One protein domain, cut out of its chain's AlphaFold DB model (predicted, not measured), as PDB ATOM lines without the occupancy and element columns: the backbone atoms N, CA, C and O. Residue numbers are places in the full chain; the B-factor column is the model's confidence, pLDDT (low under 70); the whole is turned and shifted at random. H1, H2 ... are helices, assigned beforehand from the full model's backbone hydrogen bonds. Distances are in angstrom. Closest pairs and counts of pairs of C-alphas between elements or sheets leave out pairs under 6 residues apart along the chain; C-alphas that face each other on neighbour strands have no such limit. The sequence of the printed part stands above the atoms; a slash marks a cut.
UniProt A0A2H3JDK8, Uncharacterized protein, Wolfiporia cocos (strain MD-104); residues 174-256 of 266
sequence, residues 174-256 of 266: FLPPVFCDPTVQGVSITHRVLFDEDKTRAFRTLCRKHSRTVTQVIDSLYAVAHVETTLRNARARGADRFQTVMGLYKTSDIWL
ATOM      1  N   PHE A 174      17.668 -42.399 -17.578       90.00
ATOM      2  CA  PHE A 174      17.811 -43.201 -16.370       90.00
ATOM      3  C   PHE A 174      16.888 -42.678 -15.272       90.00
ATOM      4  O   PHE A 174      17.237 -41.776 -14.510       90.00
ATOM      5  N   LEU A 175      15.702 -43.279 -15.200       87.38
ATOM      6  CA  LEU A 175      14.669 -43.002 -14.208       87.38
ATOM      7  C   LEU A 175      14.461 -44.233 -13.321       87.38
ATOM      8  O   LEU A 175      13.533 -45.014 -13.549       87.38
ATOM      9  N   PRO A 176      15.330 -44.461 -12.321       83.19
ATOM     10  CA  PRO A 176      15.106 -45.544 -11.384       83.19
ATOM     11  C   PRO A 176      13.803 -45.287 -10.604       83.19
ATOM     12  O   PRO A 176      13.506 -44.140 -10.263       83.19
ATOM     13  N   PRO A 177      13.022 -46.333 -10.288       80.94
ATOM     14  CA  PRO A 177      11.817 -46.183  -9.484       80.94
ATOM     15  C   PRO A 177      12.135 -45.528  -8.135       80.94
ATOM     16  O   PRO A 177      13.067 -45.930  -7.432       80.94
ATOM     17  N   VAL A 178      11.338 -44.523  -7.766       77.31
ATOM     18  CA  VAL A 178      11.396 -43.914  -6.435       77.31
ATOM     19  C   VAL A 178      10.791 -44.897  -5.445       77.31
ATOM     20  O   VAL A 178       9.656 -45.343  -5.598       77.31
ATOM     21  N   PHE A 179      11.557 -45.237  -4.416       70.69
ATOM     22  CA  PHE A 179      11.097 -46.123  -3.357       70.69
ATOM     23  C   PHE A 179      10.841 -45.303  -2.102       70.69
ATOM     24  O   PHE A 179      11.788 -44.889  -1.430       70.69
ATOM     25  N   CYS A 180       9.568 -45.093  -1.788       70.69
ATOM     26  CA  CYS A 180       9.163 -44.520  -0.515       70.69
ATOM     27  C   CYS A 180       9.149 -45.628   0.540       70.69
ATOM     28  O   CYS A 180       8.471 -46.641   0.365       70.69
ATOM     29  N   ASP A 181       9.896 -45.438   1.622       71.88
ATOM     30  CA  ASP A 181       9.724 -46.242   2.825       71.88
ATOM     31  C   ASP A 181       8.568 -45.630   3.633       71.88
ATOM     32  O   ASP A 181       8.721 -44.517   4.139       71.88
ATOM     33  N   PRO A 182       7.409 -46.304   3.748       73.38
ATOM     34  CA  PRO A 182       6.261 -45.751   4.460       73.38
ATOM     35  C   PRO A 182       6.507 -45.619   5.970       73.38
ATOM     36  O   PRO A 182       5.739 -44.947   6.652       73.38
ATOM     37  N   THR A 183       7.553 -46.262   6.501       74.50
ATOM     38  CA  THR A 183       7.913 -46.204   7.923       74.50
ATOM     39  C   THR A 183       8.812 -45.016   8.257       74.50
ATOM     40  O   THR A 183       8.883 -44.603   9.415       74.50
ATOM     41  N   VAL A 184       9.461 -44.423   7.251       71.12
ATOM     42  CA  VAL A 184      10.309 -43.245   7.425       71.12
ATOM     43  C   VAL A 184       9.452 -42.003   7.219       71.12
ATOM     44  O   VAL A 184       9.108 -41.639   6.096       71.12
ATOM     45  N   GLN A 185       9.122 -41.314   8.314       68.56
ATOM     46  CA  GLN A 185       8.639 -39.938   8.211       68.56
ATOM     47  C   GLN A 185       9.750 -39.118   7.556       68.56
ATOM     48  O   GLN A 185      10.878 -39.139   8.039       68.56
ATOM     49  N   GLY A 186       9.458 -38.474   6.423       63.34
ATOM     50  CA  GLY A 186      10.450 -37.779   5.605       63.34
ATOM     51  C   GLY A 186      11.211 -36.722   6.403       63.34
ATOM     52  O   GLY A 186      10.756 -35.591   6.536       63.34
ATOM     53  N   VAL A 187      12.374 -37.096   6.935       67.50
ATOM     54  CA  VAL A 187      13.313 -36.182   7.579       67.50
ATOM     55  C   VAL A 187      14.409 -35.889   6.571       67.50
ATOM     56  O   VAL A 187      15.070 -36.802   6.076       67.50
ATOM     57  N   SER A 188      14.606 -34.608   6.272       73.50
ATOM     58  CA  SER A 188      15.784 -34.177   5.532       73.50
ATOM     59  C   SER A 188      16.994 -34.262   6.457       73.50
ATOM     60  O   SER A 188      17.036 -33.610   7.502       73.50
ATOM     61  N   ILE A 189      17.966 -35.095   6.092       75.81
ATOM     62  CA  ILE A 189      19.240 -35.198   6.803       75.81
ATOM     63  C   ILE A 189      20.265 -34.402   6.007       75.81
ATOM     64  O   ILE A 189      20.550 -34.708   4.849       75.81
ATOM     65  N   THR A 190      20.813 -33.361   6.624       80.94
ATOM     66  CA  THR A 190      21.851 -32.539   6.007       80.94
ATOM     67  C   THR A 190      23.222 -33.048   6.423       80.94
ATOM     68  O   THR A 190      23.532 -33.130   7.607       80.94
ATOM     69  N   HIS A 191      24.064 -33.352   5.438       79.88
ATOM     70  CA  HIS A 191      25.472 -33.660   5.658       79.88
ATOM     71  C   HIS A 191      26.339 -32.557   5.064       79.88
ATOM     72  O   HIS A 191      26.140 -32.142   3.922       79.88
ATOM     73  N   ARG A 192      27.322 -32.099   5.841       83.50
ATOM     74  CA  ARG A 192      28.285 -31.082   5.418       83.50
ATOM     75  C   ARG A 192      29.629 -31.743   5.141       83.50
ATOM     76  O   ARG A 192      30.234 -32.317   6.041       83.50
ATOM     77  N   VAL A 193      30.102 -31.633   3.903       86.50
ATOM     78  CA  VAL A 193      31.454 -32.046   3.507       86.50
ATOM     79  C   VAL A 193      32.278 -30.786   3.284       86.50
ATOM     80  O   VAL A 193      31.929 -29.962   2.442       86.50
ATOM     81  N   LEU A 194      33.349 -30.617   4.060       88.44
ATOM     82  CA  LEU A 194      34.226 -29.451   3.980       88.44
ATOM     83  C   LEU A 194      35.579 -29.830   3.408       88.44
ATOM     84  O   LEU A 194      36.239 -30.749   3.893       88.44
ATOM     85  N   PHE A 195      36.002 -29.076   2.401       90.94
ATOM     86  CA  PHE A 195      37.391 -29.058   1.974       90.94
ATOM     87  C   PHE A 195      38.090 -27.909   2.687       90.94
ATOM     88  O   PHE A 195      37.569 -26.798   2.752       90.94
ATOM     89  N   ASP A 196      39.272 -28.193   3.222       96.19
ATOM     90  CA  ASP A 196      40.184 -27.150   3.674       96.19
ATOM     91  C   ASP A 196      40.707 -26.331   2.478       96.19
ATOM     92  O   ASP A 196      40.405 -26.605   1.306       96.19
ATOM     93  N   GLU A 197      41.465 -25.279   2.780       95.38
ATOM     94  CA  GLU A 197      41.982 -24.366   1.765       95.38
ATOM     95  C   GLU A 197      42.886 -25.083   0.753       95.38
ATOM     96  O   GLU A 197      42.733 -24.888  -0.456       95.38
ATOM     97  N   ASP A 198      43.777 -25.957   1.226       97.62
ATOM     98  CA  ASP A 198      44.729 -26.679   0.384       97.62
ATOM     99  C   ASP A 198      44.018 -27.638  -0.573       97.62
ATOM    100  O   ASP A 198      44.283 -27.622  -1.781       97.62
ATOM    101  N   LYS A 199      43.049 -28.421  -0.082       96.94
ATOM    102  CA  LYS A 199      42.218 -29.303  -0.916       96.94
ATOM    103  C   LYS A 199      41.383 -28.506  -1.907       96.94
ATOM    104  O   LYS A 199      41.318 -28.875  -3.080       96.94
ATOM    105  N   THR A 200      40.788 -27.394  -1.477       96.00
ATOM    106  CA  THR A 200      40.014 -26.507  -2.358       96.00
ATOM    107  C   THR A 200      40.892 -25.946  -3.476       96.00
ATOM    108  O   THR A 200      40.506 -25.948  -4.649       96.00
ATOM    109  N   ARG A 201      42.106 -25.503  -3.139       97.38
ATOM    110  CA  ARG A 201      43.089 -24.974  -4.090       97.38
ATOM    111  C   ARG A 201      43.561 -26.047  -5.065       97.38
ATOM    112  O   ARG A 201      43.586 -25.795  -6.271       97.38
ATOM    113  N   ALA A 202      43.898 -27.236  -4.568       97.88
ATOM    114  CA  ALA A 202      44.307 -28.374  -5.384       97.88
ATOM    115  C   ALA A 202      43.196 -28.783  -6.362       97.88
ATOM    116  O   ALA A 202      43.445 -28.914  -7.562       97.88
ATOM    117  N   PHE A 203      41.957 -28.887  -5.877       95.94
ATOM    118  CA  PHE A 203      40.795 -29.228  -6.692       95.94
ATOM    119  C   PHE A 203      40.536 -28.192  -7.793       95.94
ATOM    120  O   PHE A 203      40.409 -28.550  -8.964       95.94
ATOM    121  N   ARG A 204      40.556 -26.893  -7.459       96.06
ATOM    122  CA  ARG A 204      40.412 -25.802  -8.442       96.06
ATOM    123  C   ARG A 204      41.522 -25.812  -9.493       96.06
ATOM    124  O   ARG A 204      41.255 -25.592 -10.672       96.06
ATOM    125  N   THR A 205      42.765 -26.072  -9.087       97.75
ATOM    126  CA  THR A 205      43.899 -26.192 -10.016       97.75
ATOM    127  C   THR A 205      43.722 -27.367 -10.968       97.75
ATOM    128  O   THR A 205      43.972 -27.212 -12.163       97.75
ATOM    129  N   LEU A 206      43.236 -28.509 -10.479       97.62
ATOM    130  CA  LEU A 206      42.945 -29.663 -11.322       97.62
ATOM    131  C   LEU A 206      41.827 -29.362 -12.330       97.62
ATOM    132  O   LEU A 206      41.994 -29.641 -13.514       97.62
ATOM    133  N   CYS A 207      40.736 -28.724 -11.895       96.69
ATOM    134  CA  CYS A 207      39.649 -28.301 -12.786       96.69
ATOM    135  C   CYS A 207      40.182 -27.418 -13.929       96.69
ATOM    136  O   CYS A 207      39.974 -27.723 -15.105       96.69
ATOM    137  N   ARG A 208      40.978 -26.388 -13.589       96.75
ATOM    138  CA  ARG A 208      41.620 -25.501 -14.574       96.75
ATOM    139  C   ARG A 208      42.548 -26.249 -15.526       96.75
ATOM    140  O   ARG A 208      42.487 -26.013 -16.727       96.75
ATOM    141  N   LYS A 209      43.376 -27.164 -15.012       98.12
ATOM    142  CA  LYS A 209      44.298 -27.978 -15.821       98.12
ATOM    143  C   LYS A 209      43.570 -28.772 -16.912       98.12
ATOM    144  O   LYS A 209      44.140 -29.002 -17.972       98.12
ATOM    145  N   HIS A 210      42.330 -29.182 -16.656       97.62
ATOM    146  CA  HIS A 210      41.512 -29.957 -17.589       97.62
ATOM    147  C   HIS A 210      40.476 -29.116 -18.352       97.62
ATOM    148  O   HIS A 210      39.607 -29.691 -19.006       97.62
ATOM    149  N   SER A 211      40.548 -27.781 -18.287       96.88
ATOM    150  CA  SER A 211      39.578 -26.876 -18.924       96.88
ATOM    151  C   SER A 211      38.127 -27.204 -18.544       96.88
ATOM    152  O   SER A 211      37.227 -27.235 -19.390       96.88
ATOM    153  N   ARG A 212      37.909 -27.502 -17.259       96.06
ATOM    154  CA  ARG A 212      36.589 -27.743 -16.666       96.06
ATOM    155  C   ARG A 212      36.326 -26.753 -15.545       96.06
ATOM    156  O   ARG A 212      37.249 -26.356 -14.833       96.06
ATOM    157  N   THR A 213      35.066 -26.371 -15.373       93.56
ATOM    158  CA  THR A 213      34.654 -25.598 -14.198       93.56
ATOM    159  C   THR A 213      34.457 -26.516 -12.991       93.56
ATOM    160  O   THR A 213      34.315 -27.732 -13.138       93.56
ATOM    161  N   VAL A 214      34.458 -25.941 -11.785       91.19
ATOM    162  CA  VAL A 214      34.183 -26.692 -10.548       91.19
ATOM    163  C   VAL A 214      32.807 -27.343 -10.627       91.19
ATOM    164  O   VAL A 214      32.690 -28.538 -10.364       91.19
ATOM    165  N   THR A 215      31.801 -26.588 -11.067       89.81
ATOM    166  CA  THR A 215      30.441 -27.085 -11.279       89.81
ATOM    167  C   THR A 215      30.410 -28.314 -12.186       89.81
ATOM    168  O   THR A 215      29.898 -29.347 -11.772       89.81
ATOM    169  N   GLN A 216      31.037 -28.266 -13.369       89.94
ATOM    170  CA  GLN A 216      31.034 -29.403 -14.304       89.94
ATOM    171  C   GLN A 216      31.610 -30.682 -13.681       89.94
ATOM    172  O   GLN A 216      31.124 -31.787 -13.937       89.94
ATOM    173  N   VAL A 217      32.664 -30.541 -12.872       92.69
ATOM    174  CA  VAL A 217      33.290 -31.678 -12.191       92.69
ATOM    175  C   VAL A 217      32.398 -32.197 -11.064       92.69
ATOM    176  O   VAL A 217      32.218 -33.408 -10.958       92.69
ATOM    177  N   ILE A 218      31.812 -31.317 -10.246       91.12
ATOM    178  CA  ILE A 218      30.910 -31.715  -9.157       91.12
ATOM    179  C   ILE A 218      29.639 -32.374  -9.695       91.12
ATOM    180  O   ILE A 218      29.261 -33.426  -9.193       91.12
ATOM    181  N   ASP A 219      29.038 -31.829 -10.749       89.12
ATOM    182  CA  ASP A 219      27.873 -32.406 -11.422       89.12
ATOM    183  C   ASP A 219      28.174 -33.825 -11.938       89.12
ATOM    184  O   ASP A 219      27.392 -34.756 -11.740       89.12
ATOM    185  N   SER A 220      29.363 -34.025 -12.517       89.00
ATOM    186  CA  SER A 220      29.816 -35.346 -12.973       89.00
ATOM    187  C   SER A 220      30.017 -36.324 -11.808       89.00
ATOM    188  O   SER A 220      29.618 -37.486 -11.889       89.00
ATOM    189  N   LEU A 221      30.621 -35.870 -10.704       90.56
ATOM    190  CA  LEU A 221      30.784 -36.683  -9.496       90.56
ATOM    191  C   LEU A 221      29.431 -37.034  -8.873       90.56
ATOM    192  O   LEU A 221      29.230 -38.169  -8.444       90.56
ATOM    193  N   TYR A 222      28.498 -36.085  -8.860       88.19
ATOM    194  CA  TYR A 222      27.143 -36.281  -8.368       88.19
ATOM    195  C   TYR A 222      26.388 -37.311  -9.216       88.19
ATOM    196  O   TYR A 222      25.746 -38.200  -8.657       88.19
ATOM    197  N   ALA A 223      26.546 -37.276 -10.542       87.38
ATOM    198  CA  ALA A 223      26.008 -38.287 -11.450       87.38
ATOM    199  C   ALA A 223      26.477 -39.700 -11.101       87.38
ATOM    200  O   ALA A 223      25.666 -40.611 -10.909       87.38
ATOM    201  N   VAL A 224      27.793 -39.869 -10.963       90.38
ATOM    202  CA  VAL A 224      28.395 -41.161 -10.615       90.38
ATOM    203  C   VAL A 224      27.917 -41.621  -9.238       90.38
ATOM    204  O   VAL A 224      27.441 -42.750  -9.103       90.38
ATOM    205  N   ALA A 225      27.966 -40.742  -8.235       90.25
ATOM    206  CA  ALA A 225      27.547 -41.049  -6.873       90.25
ATOM    207  C   ALA A 225      26.061 -41.428  -6.795       90.25
ATOM    208  O   ALA A 225      25.695 -42.364  -6.081       90.25
ATOM    209  N   HIS A 226      25.198 -40.745  -7.549       88.31
ATOM    210  CA  HIS A 226      23.773 -41.047  -7.601       88.31
ATOM    211  C   HIS A 226      23.507 -42.418  -8.233       88.31
ATOM    212  O   HIS A 226      22.751 -43.211  -7.667       88.31
ATOM    213  N   VAL A 227      24.139 -42.735  -9.369       90.00
ATOM    214  CA  VAL A 227      24.016 -44.056 -10.013       90.00
ATOM    215  C   VAL A 227      24.512 -45.160  -9.081       90.00
ATOM    216  O   VAL A 227      23.800 -46.138  -8.844       90.00
ATOM    217  N   GLU A 228      25.698 -44.988  -8.496       92.50
ATOM    218  CA  GLU A 228      26.288 -45.944  -7.559       92.50
ATOM    219  C   GLU A 228      25.378 -46.181  -6.349       92.50
ATOM    220  O   GLU A 228      25.083 -47.327  -6.002       92.50
ATOM    221  N   THR A 229      24.878 -45.105  -5.738       91.12
ATOM    222  CA  THR A 229      23.974 -45.169  -4.582       91.12
ATOM    223  C   THR A 229      22.658 -45.844  -4.949       91.12
ATOM    224  O   THR A 229      22.185 -46.714  -4.218       91.12
ATOM    225  N   THR A 230      22.088 -45.515  -6.109       90.50
ATOM    226  CA  THR A 230      20.852 -46.132  -6.608       90.50
ATOM    227  C   THR A 230      21.028 -47.641  -6.783       90.50
ATOM    228  O   THR A 230      20.207 -48.423  -6.297       90.50
ATOM    229  N   LEU A 231      22.121 -48.073  -7.417       92.44
ATOM    230  CA  LEU A 231      22.426 -49.488  -7.630       92.44
ATOM    231  C   LEU A 231      22.707 -50.225  -6.313       92.44
ATOM    232  O   LEU A 231      22.221 -51.343  -6.121       92.44
ATOM    233  N   ARG A 232      23.443 -49.605  -5.380       93.94
ATOM    234  CA  ARG A 232      23.685 -50.159  -4.036       93.94
ATOM    235  C   ARG A 232      22.386 -50.332  -3.255       93.94
ATOM    236  O   ARG A 232      22.154 -51.408  -2.706       93.94
ATOM    237  N   ASN A 233      21.514 -49.327  -3.267       90.56
ATOM    238  CA  ASN A 233      20.213 -49.381  -2.605       90.56
ATOM    239  C   ASN A 233      19.297 -50.437  -3.233       90.56
ATOM    240  O   ASN A 233      18.607 -51.158  -2.514       90.56
ATOM    241  N   ALA A 234      19.304 -50.571  -4.563       91.19
ATOM    242  CA  ALA A 234      18.561 -51.623  -5.252       91.19
ATOM    243  C   ALA A 234      19.061 -53.016  -4.842       91.19
ATOM    244  O   ALA A 234      18.249 -53.873  -4.498       91.19
ATOM    245  N   ARG A 235      20.388 -53.214  -4.785       94.31
ATOM    246  CA  ARG A 235      21.017 -54.460  -4.316       94.31
ATOM    247  C   ARG A 235      20.646 -54.795  -2.876       94.31
ATOM    248  O   ARG A 235      20.276 -55.932  -2.608       94.31
ATOM    249  N   ALA A 236      20.704 -53.821  -1.970       91.62
ATOM    250  CA  ALA A 236      20.349 -54.017  -0.564       91.62
ATOM    251  C   ALA A 236      18.885 -54.456  -0.367       91.62
ATOM    252  O   ALA A 236      18.547 -55.046   0.653       91.62
ATOM    253  N   ARG A 237      18.015 -54.195  -1.351       89.12
ATOM    254  CA  ARG A 237      16.584 -54.518  -1.316       89.12
ATOM    255  C   ARG A 237      16.214 -55.814  -2.047       89.12
ATOM    256  O   ARG A 237      15.028 -56.128  -2.118       89.12
ATOM    257  N   GLY A 238      17.186 -56.543  -2.596       93.88
ATOM    258  CA  GLY A 238      16.980 -57.855  -3.215       93.88
ATOM    259  C   GLY A 238      17.442 -57.952  -4.670       93.88
ATOM    260  O   GLY A 238      17.589 -56.955  -5.381       93.88
ATOM    261  N   ALA A 239      17.667 -59.190  -5.115       95.88
ATOM    262  CA  ALA A 239      18.229 -59.493  -6.430       95.88
ATOM    263  C   ALA A 239      17.337 -59.010  -7.584       95.88
ATOM    264  O   ALA A 239      17.844 -58.363  -8.499       95.88
ATOM    265  N   ASP A 240      16.025 -59.243  -7.510       94.25
ATOM    266  CA  ASP A 240      15.082 -58.852  -8.567       94.25
ATOM    267  C   ASP A 240      15.104 -57.337  -8.801       94.25
ATOM    268  O   ASP A 240      15.255 -56.868  -9.929       94.25
ATOM    269  N   ARG A 241      15.067 -56.556  -7.713       90.94
ATOM    270  CA  ARG A 241      15.124 -55.086  -7.769       90.94
ATOM    271  C   ARG A 241      16.436 -54.591  -8.355       90.94
ATOM    272  O   ARG A 241      16.440 -53.653  -9.150       90.94
ATOM    273  N   PHE A 242      17.546 -55.216  -7.973       95.25
ATOM    274  CA  PHE A 242      18.844 -54.898  -8.548       95.25
ATOM    275  C   PHE A 242      18.864 -55.131 -10.058       95.25
ATOM    276  O   PHE A 242      19.332 -54.258 -10.785       95.25
ATOM    277  N   GLN A 243      18.321 -56.253 -10.536       95.94
ATOM    278  CA  GLN A 243      18.259 -56.539 -11.970       95.94
ATOM    279  C   GLN A 243      17.376 -55.538 -12.718       95.94
ATOM    280  O   GLN A 243      17.783 -55.068 -13.778       95.94
ATOM    281  N   THR A 244      16.227 -55.135 -12.161       94.00
ATOM    282  CA  THR A 244      15.378 -54.096 -12.767       94.00
ATOM    283  C   THR A 244      16.122 -52.769 -12.921       94.00
ATOM    284  O   THR A 244      16.183 -52.221 -14.019       94.00
ATOM    285  N   VAL A 245      16.731 -52.258 -11.847       94.25
ATOM    286  CA  VAL A 245      17.445 -50.967 -11.875       94.25
ATOM    287  C   VAL A 245      18.692 -51.038 -12.760       94.25
ATOM    288  O   VAL A 245      18.978 -50.098 -13.498       94.25
ATOM    289  N   MET A 246      19.416 -52.158 -12.730       95.69
ATOM    290  CA  MET A 246      20.555 -52.402 -13.614       95.69
ATOM    291  C   MET A 246      20.131 -52.444 -15.087       95.69
ATOM    292  O   MET A 246      20.845 -51.921 -15.937       95.69
ATOM    293  N   GLY A 247      18.977 -53.045 -15.389       95.12
ATOM    294  CA  GLY A 247      18.382 -53.038 -16.724       95.12
ATOM    295  C   GLY A 247      18.138 -51.614 -17.210       95.12
ATOM    296  O   GLY A 247      18.660 -51.247 -18.256       95.12
ATOM    297  N   LEU A 248      17.457 -50.794 -16.399       93.44
ATOM    298  CA  LEU A 248      17.223 -49.378 -16.702       93.44
ATOM    299  C   LEU A 248      18.532 -48.626 -16.946       93.44
ATOM    300  O   LEU A 248      18.646 -47.909 -17.932       93.44
ATOM    301  N   TYR A 249      19.538 -48.814 -16.088       93.38
ATOM    302  CA  TYR A 249      20.844 -48.171 -16.246       93.38
ATOM    303  C   TYR A 249      21.504 -48.527 -17.585       93.38
ATOM    304  O   TYR A 249      21.994 -47.643 -18.279       93.38
ATOM    305  N   LYS A 250      21.475 -49.807 -17.976       94.62
ATOM    306  CA  LYS A 250      22.086 -50.286 -19.226       94.62
ATOM    307  C   LYS A 250      21.363 -49.820 -20.488       94.62
ATOM    308  O   LYS A 250      21.998 -49.753 -21.533       94.62
ATOM    309  N   THR A 251      20.059 -49.564 -20.410       93.88
ATOM    310  CA  THR A 251      19.244 -49.130 -21.556       93.88
ATOM    311  C   THR A 251      19.068 -47.618 -21.632       93.88
ATOM    312  O   THR A 251      18.344 -47.154 -22.503       93.88
ATOM    313  N   SER A 252      19.645 -46.858 -20.699       92.25
ATOM    314  CA  SER A 252      19.506 -45.403 -20.674       92.25
ATOM    315  C   SER A 252      20.606 -44.728 -21.486       92.25
ATOM    316  O   SER A 252      21.783 -45.039 -21.319       92.25
ATOM    317  N   ASP A 253      20.218 -43.746 -22.293       90.25
ATOM    318  CA  ASP A 253      21.117 -42.898 -23.080       90.25
ATOM    319  C   ASP A 253      21.501 -41.621 -22.328       90.25
ATOM    320  O   ASP A 253      22.560 -41.040 -22.567       90.25
ATOM    321  N   ILE A 254      20.632 -41.164 -21.420       88.12
ATOM    322  CA  ILE A 254      20.818 -39.915 -20.679       88.12
ATOM    323  C   ILE A 254      20.608 -40.112 -19.184       88.12
ATOM    324  O   ILE A 254      19.777 -40.902 -18.734       88.12
ATOM    325  N   TRP A 255      21.353 -39.340 -18.399       82.62
ATOM    326  CA  TRP A 255      21.177 -39.257 -16.959       82.62
ATOM    327  C   TRP A 255      20.555 -37.911 -16.596       82.62
ATOM    328  O   TRP A 255      21.048 -36.863 -17.013       82.62
ATOM    329  N   LEU A 256      19.470 -37.938 -15.823       78.50
ATOM    330  CA  LEU A 256      18.867 -36.716 -15.309       78.50
ATOM    331  C   LEU A 256      19.532 -36.350 -13.992       78.50
ATOM    332  O   LEU A 256      19.466 -37.118 -13.032       78.50
TER     333      LEU A 256
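What this domain is: This is residues 174 to 256 of the 266 residues of an uncharacterized protein of Wolfiporia cocos (strain MD-104) (UniProt A0A2H3JDK8). One long helix, H2, makes a bar with a shorter helix at each end: H3 folds back on its last part as a helical hairpin, and H1 stands across its first end, making a corner. A long stretch with no named element, residues 174 to 196, runs from near the hairpin out and round to H1, making with H1 and H2 a wide open frame; residues 180 to 194 in it stand free. The printed part has 83 residues with three named helices, in the order H1, H2, H3, and no named strand; its class is all helix. It is loose, with a radius of gyration of the C-alphas of 16.8 A, and spans 43 by 33 by 18 A.

Where its parts are: H2, the longest helix, covers residues 214 to 236, 32.2 A from first to last C-alpha; C-alpha 214 is at (34.183, -26.692, -10.548) and C-alpha 236 at (20.349, -54.017, -0.564). H1 covers residues 197 to 209, 18.1 A long, and begins with C-alpha 197 at (41.982, -24.366, 1.765). H3 covers residues 239 to 251, 18.4 A long, and ends with C-alpha 251 at (19.244, -49.130, -21.556).

How they stand to each other: H2 touches H3 with its residues 230 to 235 alone, and H3 touches H2 with residues 241 to 246 alone. Their closest C-alphas, those of Ala 234 and Phe 242, are 4.7 A apart. H2 and H3 form a helical hairpin and run opposite ways at a shallow tilt of 34 degrees, only just short of steep. At the other end of H2, H1 and H2 only just touch, with 3 pairs of C-alphas within 8 A, and touch only at the corner by their link. The closest C-alphas there are those of Cys 207 and Val 214, 6.1 A apart, and the two lines are about perpendicular, at 77 degrees. H1 and H3 are apart. In H1, H2 and H3 every O i to N i+4 pair is within hydrogen-bond range.

The domain as a whole: The two C-alphas farthest apart, those of Thr 183 and Lys 209, are 47.1 A apart, while the first and last printed C-alphas, those of Phe 174 and Leu 256, are 6.7 A apart. The outline is flat, but only just. Residues 196 to 202, of which 197 to 202 belong to H1, also stand free. Without the stretches that stand free, the body has 61 residues and spans 43 by 27 by 16 A. The links H1 to H2 and H2 to H3 are tight, and the printed part has no cut. The mean pLDDT of the printed part is 88.9; residues 185 to 187 are under 70.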